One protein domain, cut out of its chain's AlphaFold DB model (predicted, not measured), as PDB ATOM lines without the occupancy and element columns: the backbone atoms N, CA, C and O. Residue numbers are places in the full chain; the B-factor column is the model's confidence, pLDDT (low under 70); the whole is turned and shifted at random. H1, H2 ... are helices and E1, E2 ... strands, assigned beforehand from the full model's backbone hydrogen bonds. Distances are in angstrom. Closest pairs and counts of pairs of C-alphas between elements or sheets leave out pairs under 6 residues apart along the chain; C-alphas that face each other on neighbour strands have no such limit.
ATOM      1  N   MET A   1      -1.850  11.592 -44.565       88.94
ATOM      2  CA  MET A   1      -3.321  11.722 -44.699       88.94
ATOM      3  C   MET A   1      -3.972  11.247 -43.410       88.94
ATOM      4  O   MET A   1      -3.422  10.354 -42.773       88.94
ATOM      5  N   THR A   2      -5.079  11.859 -42.986       93.75
ATOM      6  CA  THR A   2      -5.718  11.531 -41.695       93.75
ATOM      7  C   THR A   2      -7.093  10.931 -41.925       93.75
ATOM      8  O   THR A   2      -7.872  11.463 -42.711       93.75
ATOM      9  N   ILE A   3      -7.390   9.838 -41.234       94.75
ATOM     10  CA  ILE A   3      -8.655   9.118 -41.329       94.75
ATOM     11  C   ILE A   3      -9.346   9.141 -39.969       94.75
ATOM     12  O   ILE A   3      -8.715   8.807 -38.967       94.75
ATOM     13  N   TYR A   4     -10.628   9.498 -39.961       95.31
ATOM     14  CA  TYR A   4     -11.507   9.462 -38.794       95.31
ATOM     15  C   TYR A   4     -12.616   8.429 -39.009       95.31
ATOM     16  O   TYR A   4     -13.268   8.446 -40.056       95.31
ATOM     17  N   SER A   5     -12.840   7.551 -38.033       94.12
ATOM     18  CA  SER A   5     -13.856   6.487 -38.088       94.12
ATOM     19  C   SER A   5     -14.364   6.109 -36.689       94.12
ATOM     20  O   SER A   5     -13.694   6.374 -35.688       94.12
ATOM     21  N   LEU A   6     -15.540   5.471 -36.596       93.25
ATOM     22  CA  LEU A   6     -16.047   4.920 -35.321       93.25
ATOM     23  C   LEU A   6     -15.311   3.643 -34.916       93.25
ATOM     24  O   LEU A   6     -15.228   3.312 -33.734       93.25
ATOM     25  N   HIS A   7     -14.770   2.926 -35.897       91.06
ATOM     26  CA  HIS A   7     -14.076   1.661 -35.701       91.06
ATOM     27  C   HIS A   7     -12.645   1.749 -36.219       91.06
ATOM     28  O   HIS A   7     -12.370   2.427 -37.210       91.06
ATOM     29  N   LYS A   8     -11.722   1.038 -35.567       90.75
ATOM     30  CA  LYS A   8     -10.342   0.928 -36.040       90.75
ATOM     31  C   LYS A   8     -10.327   0.276 -37.426       90.75
ATOM     32  O   LYS A   8     -10.856  -0.820 -37.592       90.75
ATOM     33  N   LEU A   9      -9.700   0.935 -38.400       92.12
ATOM     34  CA  LEU A   9      -9.513   0.356 -39.729       92.12
ATOM     35  C   LEU A   9      -8.549  -0.829 -39.667       92.12
ATOM     36  O   LEU A   9      -7.545  -0.794 -38.947       92.12
ATOM     37  N   SER A  10      -8.844  -1.865 -40.449       94.62
ATOM     38  CA  SER A  10      -7.921  -2.982 -40.628       94.62
ATOM     39  C   SER A  10      -6.723  -2.565 -41.491       94.62
ATOM     40  O   SER A  10      -6.793  -1.612 -42.274       94.62
ATOM     41  N   GLU A  11      -5.616  -3.304 -41.405       94.81
ATOM     42  CA  GLU A  11      -4.452  -3.077 -42.276       94.81
ATOM     43  C   GLU A  11      -4.806  -3.224 -43.763       94.81
ATOM     44  O   GLU A  11      -4.271  -2.510 -44.614       94.81
ATOM     45  N   LEU A  12      -5.749  -4.116 -44.076       95.56
ATOM     46  CA  LEU A  12      -6.231  -4.346 -45.431       95.56
ATOM     47  C   LEU A  12      -7.024  -3.143 -45.960       95.56
ATOM     48  O   LEU A  12      -6.834  -2.752 -47.113       95.56
ATOM     49  N   ASP A  13      -7.852  -2.513 -45.125       94.88
ATOM     50  CA  ASP A  13      -8.570  -1.287 -45.494       94.88
ATOM     51  C   ASP A  13      -7.602  -0.120 -45.691       94.88
ATOM     52  O   ASP A  13      -7.683   0.589 -46.694       94.88
ATOM     53  N   ILE A  14      -6.627   0.031 -44.790       95.06
ATOM     54  CA  ILE A  14      -5.562   1.034 -44.917       95.06
ATOM     55  C   ILE A  14      -4.808   0.858 -46.239       95.06
ATOM     56  O   ILE A  14      -4.571   1.837 -46.952       95.06
ATOM     57  N   LYS A  15      -4.459  -0.383 -46.598       95.75
ATOM     58  CA  LYS A  15      -3.788  -0.690 -47.865       95.75
ATOM     59  C   LYS A  15      -4.653  -0.306 -49.068       95.75
ATOM     60  O   LYS A  15      -4.163   0.388 -49.954       95.75
ATOM     61  N   LYS A  16      -5.938  -0.673 -49.071       95.50
ATOM     62  CA  LYS A  16      -6.883  -0.301 -50.140       95.50
ATOM     63  C   LYS A  16      -7.015   1.211 -50.298       95.50
ATOM     64  O   LYS A  16      -7.014   1.702 -51.420       95.50
ATOM     65  N   ILE A  17      -7.098   1.954 -49.192       95.00
ATOM     66  CA  ILE A  17      -7.150   3.421 -49.229       95.00
ATOM     67  C   ILE A  17      -5.882   3.968 -49.892       95.00
ATOM     68  O   ILE A  17      -5.982   4.769 -50.819       95.00
ATOM     69  N   LYS A  18      -4.695   3.500 -49.485       95.06
ATOM     70  CA  LYS A  18      -3.424   3.906 -50.112       95.06
ATOM     71  C   LYS A  18      -3.395   3.598 -51.612       95.06
ATOM     72  O   LYS A  18      -2.986   4.454 -52.394       95.06
ATOM     73  N   ASP A  19      -3.862   2.419 -52.016       95.69
ATOM     74  CA  ASP A  19      -3.924   2.029 -53.427       95.69
ATOM     75  C   ASP A  19      -4.891   2.909 -54.231       95.69
ATOM     76  O   ASP A  19      -4.539   3.341 -55.328       95.69
ATOM     77  N   ILE A  20      -6.053   3.266 -53.672       95.06
ATOM     78  CA  ILE A  20      -6.997   4.200 -54.306       95.06
ATOM     79  C   ILE A  20      -6.335   5.553 -54.563       95.06
ATOM     80  O   ILE A  20      -6.435   6.067 -55.671       95.06
ATOM     81  N   PHE A  21      -5.625   6.121 -53.585       93.38
ATOM     82  CA  PHE A  21      -4.943   7.406 -53.783       93.38
ATOM     83  C   PHE A  21      -3.767   7.329 -54.753       93.38
ATOM     84  O   PHE A  21      -3.442   8.323 -55.395       93.38
ATOM     85  N   LYS A  22      -3.125   6.165 -54.870       93.75
ATOM     86  CA  LYS A  22      -2.027   5.957 -55.814       93.75
ATOM     87  C   LYS A  22      -2.518   5.776 -57.253       93.75
ATOM     88  O   LYS A  22      -1.820   6.174 -58.180       93.75
ATOM     89  N   GLN A  23      -3.668   5.130 -57.443       93.69
ATOM     90  CA  GLN A  23      -4.120   4.653 -58.755       93.69
ATOM     91  C   GLN A  23      -5.305   5.444 -59.325       93.69
ATOM     92  O   GLN A  23      -5.455   5.525 -60.543       93.69
ATOM     93  N   SER A  24      -6.160   6.018 -58.476       90.62
ATOM     94  CA  SER A  24      -7.372   6.705 -58.919       90.62
ATOM     95  C   SER A  24      -7.121   8.178 -59.219       90.62
ATOM     96  O   SER A  24      -6.522   8.901 -58.426       90.62
ATOM     97  N   LYS A  25      -7.671   8.647 -60.344       91.38
ATOM     98  CA  LYS A  25      -7.751  10.079 -60.674       91.38
ATOM     99  C   LYS A  25      -8.835  10.808 -59.870       91.38
ATOM    100  O   LYS A  25      -8.750  12.021 -59.723       91.38
ATOM    101  N   CYS A  26      -9.813  10.072 -59.330       92.31
ATOM    102  CA  CYS A  26     -10.914  10.601 -58.519       92.31
ATOM    103  C   CYS A  26     -11.043   9.802 -57.204       92.31
ATOM    104  O   CYS A  26     -11.894   8.911 -57.092       92.31
ATOM    105  N   PRO A  27     -10.186  10.071 -56.197       93.38
ATOM    106  CA  PRO A  27     -10.144   9.284 -54.966       93.38
ATOM    107  C   PRO A  27     -11.450   9.305 -54.166       93.38
ATOM    108  O   PRO A  27     -11.810   8.293 -53.574       93.38
ATOM    109  N   GLN A  28     -12.183  10.420 -54.156       94.31
ATOM    110  CA  GLN A  28     -13.437  10.548 -53.407       94.31
ATOM    111  C   GLN A  28     -14.502   9.552 -53.888       94.31
ATOM    112  O   GLN A  28     -15.119   8.856 -53.084       94.31
ATOM    113  N   GLU A  29     -14.699   9.453 -55.195       95.31
ATOM    114  CA  GLU A  29     -15.652   8.553 -55.828       95.31
ATOM    115  C   GLU A  29     -15.211   7.106 -55.641       95.31
ATOM    116  O   GLU A  29     -16.012   6.270 -55.228       95.31
ATOM    117  N   SER A  30     -13.925   6.813 -55.843       96.06
ATOM    118  CA  SER A  30     -13.380   5.477 -55.593       96.06
ATOM    119  C   SER A  30     -13.569   5.032 -54.140       96.06
ATOM    120  O   SER A  30     -13.961   3.889 -53.908       96.06
ATOM    121  N   LEU A  31     -13.361   5.919 -53.162       96.00
ATOM    122  CA  LEU A  31     -13.620   5.624 -51.750       96.00
ATOM    123  C   LEU A  31     -15.107   5.367 -51.495       96.00
ATOM    124  O   LEU A  31     -15.439   4.377 -50.847       96.00
ATOM    125  N   LYS A  32     -15.994   6.202 -52.053       95.94
ATOM    126  CA  LYS A  32     -17.453   6.050 -51.941       95.94
ATOM    127  C   LYS A  32     -17.950   4.720 -52.514       95.94
ATOM    128  O   LYS A  32     -18.843   4.109 -51.937       95.94
ATOM    129  N   PHE A  33     -17.378   4.265 -53.628       95.62
ATOM    130  CA  PHE A  33     -17.718   2.968 -54.220       95.62
ATOM    131  C   PHE A  33     -17.112   1.784 -53.460       95.62
ATOM    132  O   PHE A  33     -17.719   0.716 -53.412       95.62
ATOM    133  N   THR A  34     -15.929   1.955 -52.867       95.19
ATOM    134  CA  THR A  34     -15.207   0.862 -52.199       95.19
ATOM    135  C   THR A  34     -15.713   0.611 -50.782       95.19
ATOM    136  O   THR A  34     -15.798  -0.539 -50.351       95.19
ATOM    137  N   PHE A  35     -16.053   1.667 -50.043       95.50
ATOM    138  CA  PHE A  35     -16.369   1.583 -48.622       95.50
ATOM    139  C   PHE A  35     -17.776   2.107 -48.339       95.50
ATOM    140  O   PHE A  35     -18.058   3.293 -48.496       95.50
ATOM    141  N   LYS A  36     -18.658   1.230 -47.844       93.38
ATOM    142  CA  LYS A  36     -20.059   1.577 -47.540       93.38
ATOM    143  C   LYS A  36     -20.201   2.664 -46.477       93.38
ATOM    144  O   LYS A  36     -21.157   3.427 -46.510       93.38
ATOM    145  N   ASN A  37     -19.269   2.716 -45.534       93.69
ATOM    146  CA  ASN A  37     -19.263   3.688 -44.451       93.69
ATOM    147  C   ASN A  37     -18.480   4.964 -44.789       93.69
ATOM    148  O   ASN A  37     -18.315   5.822 -43.924       93.69
ATOM    149  N   PHE A  38     -17.981   5.118 -46.017       96.12
ATOM    150  CA  PHE A  38     -17.334   6.359 -46.423       96.12
ATOM    151  C   PHE A  38     -18.336   7.511 -46.388       96.12
ATOM    152  O   PHE A  38     -19.421   7.436 -46.959       96.12
ATOM    153  N   THR A  39     -17.951   8.596 -45.724       95.38
ATOM    154  CA  THR A  39     -18.775   9.802 -45.632       95.38
ATOM    155  C   THR A  39     -18.276  10.860 -46.595       95.38
ATOM    156  O   THR A  39     -19.023  11.306 -47.463       95.38
ATOM    157  N   LYS A  40     -17.015  11.285 -46.445       95.44
ATOM    158  CA  LYS A  40     -16.421  12.307 -47.312       95.44
ATOM    159  C   LYS A  40     -14.899  12.323 -47.252       95.44
ATOM    160  O   LYS A  40     -14.293  11.931 -46.255       95.44
ATOM    161  N   LEU A  41     -14.312  12.858 -48.316       95.12
ATOM    162  CA  LEU A  41     -12.925  13.295 -48.394       95.12
ATOM    163  C   LEU A  41     -12.935  14.826 -48.380       95.12
ATOM    164  O   LEU A  41     -13.681  15.444 -49.135       95.12
ATOM    165  N   THR A  42     -12.160  15.448 -47.499       91.94
ATOM    166  CA  THR A  42     -12.029  16.910 -47.460       91.94
ATOM    167  C   THR A  42     -10.877  17.385 -48.342       91.94
ATOM    168  O   THR A  42      -9.968  16.622 -48.670       91.94
ATOM    169  N   THR A  43     -10.864  18.682 -48.655       86.50
ATOM    170  CA  THR A  43      -9.779  19.347 -49.397       86.50
ATOM    171  C   THR A  43      -8.416  19.254 -48.703       86.50
ATOM    172  O   THR A  43      -7.389  19.331 -49.365       86.50
ATOM    173  N   ASN A  44      -8.390  19.028 -47.384       88.06
ATOM    174  CA  ASN A  44      -7.164  18.890 -46.591       88.06
ATOM    175  C   ASN A  44      -6.678  17.434 -46.491       88.06
ATOM    176  O   ASN A  44      -5.947  17.092 -45.561       88.06
ATOM    177  N   ASN A  45      -7.103  16.555 -47.406       89.38
ATOM    178  CA  ASN A  45      -6.785  15.125 -47.373       89.38
ATOM    179  C   ASN A  45      -7.171  14.468 -46.036       89.38
ATOM    180  O   ASN A  45      -6.410  13.680 -45.465       89.38
ATOM    181  N   VAL A  46      -8.354  14.818 -45.521       94.19
ATOM    182  CA  VAL A  46      -8.965  14.136 -44.378       94.19
ATOM    183  C   VAL A  46     -10.085  13.242 -44.878       94.19
ATOM    184  O   VAL A  46     -11.006  13.711 -45.545       94.19
ATOM    185  N   ILE A  47     -10.012  11.961 -44.538       95.12
ATOM    186  CA  ILE A  47     -11.047  10.979 -44.845       95.12
ATOM    187  C   ILE A  47     -11.918  10.795 -43.609       95.12
ATOM    188  O   ILE A  47     -11.409  10.600 -42.506       95.12
ATOM    189  N   ILE A  48     -13.229  10.843 -43.800       95.12
ATOM    190  CA  ILE A  48     -14.210  10.642 -42.738       95.12
ATOM    191  C   ILE A  48     -15.073   9.441 -43.114       95.12
ATOM    192  O   ILE A  48     -15.681   9.415 -44.189       95.12
ATOM    193  N   PHE A  49     -15.120   8.465 -42.215       95.12
ATOM    194  CA  PHE A  49     -16.016   7.315 -42.243       95.12
ATOM    195  C   PHE A  49     -17.080   7.438 -41.146       95.12
ATOM    196  O   PHE A  49     -16.952   8.246 -40.227       95.12
ATOM    197  N   ASP A  50     -18.139   6.638 -41.255       93.50
ATOM    198  CA  ASP A  50     -19.190   6.457 -40.244       93.50
ATOM    199  C   ASP A  50     -19.893   7.762 -39.803       93.50
ATOM    200  O   ASP A  50     -20.433   7.853 -38.703       93.50
ATOM    201  N   ASN A  51     -19.868   8.793 -40.654       91.12
ATOM    202  CA  ASN A  51     -20.374  10.141 -40.401       91.12
ATOM    203  C   ASN A  51     -19.910  10.737 -39.058       91.12
ATOM    204  O   ASN A  51     -20.660  11.447 -38.384       91.12
ATOM    205  N   VAL A  52     -18.673  10.435 -38.650       91.56
ATOM    206  CA  VAL A  52     -18.165  10.901 -37.358       91.56
ATOM    207  C   VAL A  52     -17.929  12.402 -37.327       91.56
ATOM    208  O   VAL A  52     -17.474  13.018 -38.294       91.56
ATOM    209  N   ASN A  53     -18.167  12.987 -36.155       87.44
ATOM    210  CA  ASN A  53     -17.698  14.329 -35.855       87.44
ATOM    211  C   ASN A  53     -16.203  14.271 -35.503       87.44
ATOM    212  O   ASN A  53     -15.821  13.612 -34.540       87.44
ATOM    213  N   VAL A  54     -15.368  14.984 -36.261       82.75
ATOM    214  CA  VAL A  54     -13.906  15.034 -36.068       82.75
ATOM    215  C   VAL A  54     -13.477  15.598 -34.707       82.75
ATOM    216  O   VAL A  54     -12.350  15.357 -34.289       82.75
ATOM    217  N   ASN A  55     -14.369  16.310 -34.009       82.94
ATOM    218  CA  ASN A  55     -14.139  16.845 -32.663       82.94
ATOM    219  C   ASN A  55     -14.577  15.885 -31.541       82.94
ATOM    220  O   ASN A  55     -14.454  16.222 -30.366       82.94
ATOM    221  N   ASN A  56     -15.137  14.717 -31.872       81.81
ATOM    222  CA  ASN A  56     -15.567  13.741 -30.876       81.81
ATOM    223  C   ASN A  56     -14.345  12.958 -30.352       81.81
ATOM    224  O   ASN A  56     -13.648  12.348 -31.159       81.81
ATOM    225  N   PRO A  57     -14.085  12.922 -29.032       78.44
ATOM    226  CA  PRO A  57     -12.940  12.198 -28.470       78.44
ATOM    227  C   PRO A  57     -13.009  10.670 -28.645       78.44
ATOM    228  O   PRO A  57     -11.988  10.004 -28.523       78.44
ATOM    229  N   ASN A  58     -14.179  10.108 -28.962       86.31
ATOM    230  CA  ASN A  58     -14.394   8.660 -29.083       86.31
ATOM    231  C   ASN A  58     -14.217   8.119 -30.515       86.31
ATOM    232  O   ASN A  58     -14.786   7.083 -30.859       86.31
ATOM    233  N   VAL A  59     -13.472   8.822 -31.371       92.88
ATOM    234  CA  VAL A  59     -13.206   8.398 -32.755       92.88
ATOM    235  C   VAL A  59     -11.806   7.818 -32.886       92.88
ATOM    236  O   VAL A  59     -10.846   8.300 -32.284       92.88
ATOM    237  N   TYR A  60     -11.671   6.801 -33.728       93.12
ATOM    238  CA  TYR A  60     -10.364   6.285 -34.100       93.12
ATOM    239  C   TYR A  60      -9.730   7.212 -35.129       93.12
ATOM    240  O   TYR A  60     -10.337   7.551 -36.146       93.12
ATOM    241  N   ILE A  61      -8.480   7.591 -34.864       93.19
ATOM    242  CA  ILE A  61      -7.677   8.422 -35.756       93.19
ATOM    243  C   ILE A  61      -6.562   7.557 -36.326       93.19
ATOM    244  O   ILE A  61      -5.681   7.101 -35.598       93.19
ATOM    245  N   THR A  62      -6.583   7.349 -37.639       93.94
ATOM    246  CA  THR A  62      -5.535   6.610 -38.351       93.94
ATOM    247  C   THR A  62      -4.761   7.569 -39.248       93.94
ATOM    248  O   THR A  62      -5.349   8.280 -40.063       93.94
TER     249      THR A  62
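Overview. This is residues 1 to 62 of the 64 residues of an uncharacterized protein of Megamonas rupellensis (UniProt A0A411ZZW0). A small four-stranded sheet has the short helix H2 over its edge strand E2, and the longer helix H1 slants past H2, meeting it along part of its length. The link between E3 and E4 and the turn between H1 and H2 lie at the two ends of the longest axis. The printed part has 62 residues with two named helices and four named strands, along the chain E1, H1, H2, E2, E3, E4; the mixed sheet has the order E2, E3, E1, E4, and the class is mixed, helices and strands. The whole is compact, with a radius of gyration of the C-alphas of 10.9 A and spans of 32 by 24 by 20 A.

Along the chain. In the sheet, E2 is residues 38 to 41, E3 residues 46 to 49, 10.0 A long, E1 residues 2 to 5, 10.2 A, and E4 residues 60 to 62. C-alpha 2 is at (-5.718, 11.531, -41.695) and C-alpha 62 at (-5.535, 6.610, -38.351). H2 is residues 27 to 34, 10.2 A, and H1 residues 11 to 23, 18.2 A, from C-alpha 11 at (-4.452, -3.077, -42.276).

Arrangement. E3 and E1 are parallel, with N 49 and O 4 at 2.8 A. E1 and E4 are antiparallel, with N 3 and O 62 at 2.8 A. E2 and E3 form an antiparallel hairpin, with N 39 and O 48 at 2.9 A. H2 is on the sheet, over E2 and along the strands, at 2 degrees to E2 on the local plane; the closest C-alphas, of Lys 32 and Phe 38, are 5.5 A apart. H1 touches H2 with residues 17 to 21 alone, at a steep tilt of 45 degrees, opposite ways; the closest C-alphas, of Phe 21 and Pro 27, are 5.7 A apart. H1 is only just not on the sheet, with 4 pairs of C-alphas within 10 A. In H1 and H2 every O i to N i+4 pair is within hydrogen-bond range.

Size, cuts and confidence. The two C-alphas farthest apart, of Lys 25 and Pro 57, are 32.7 A apart. The printed part has no cut and no long link; E3 to E4 is short, with 10 residues between them. Mean pLDDT of the printed part is 92.7, and no printed residue is under 70.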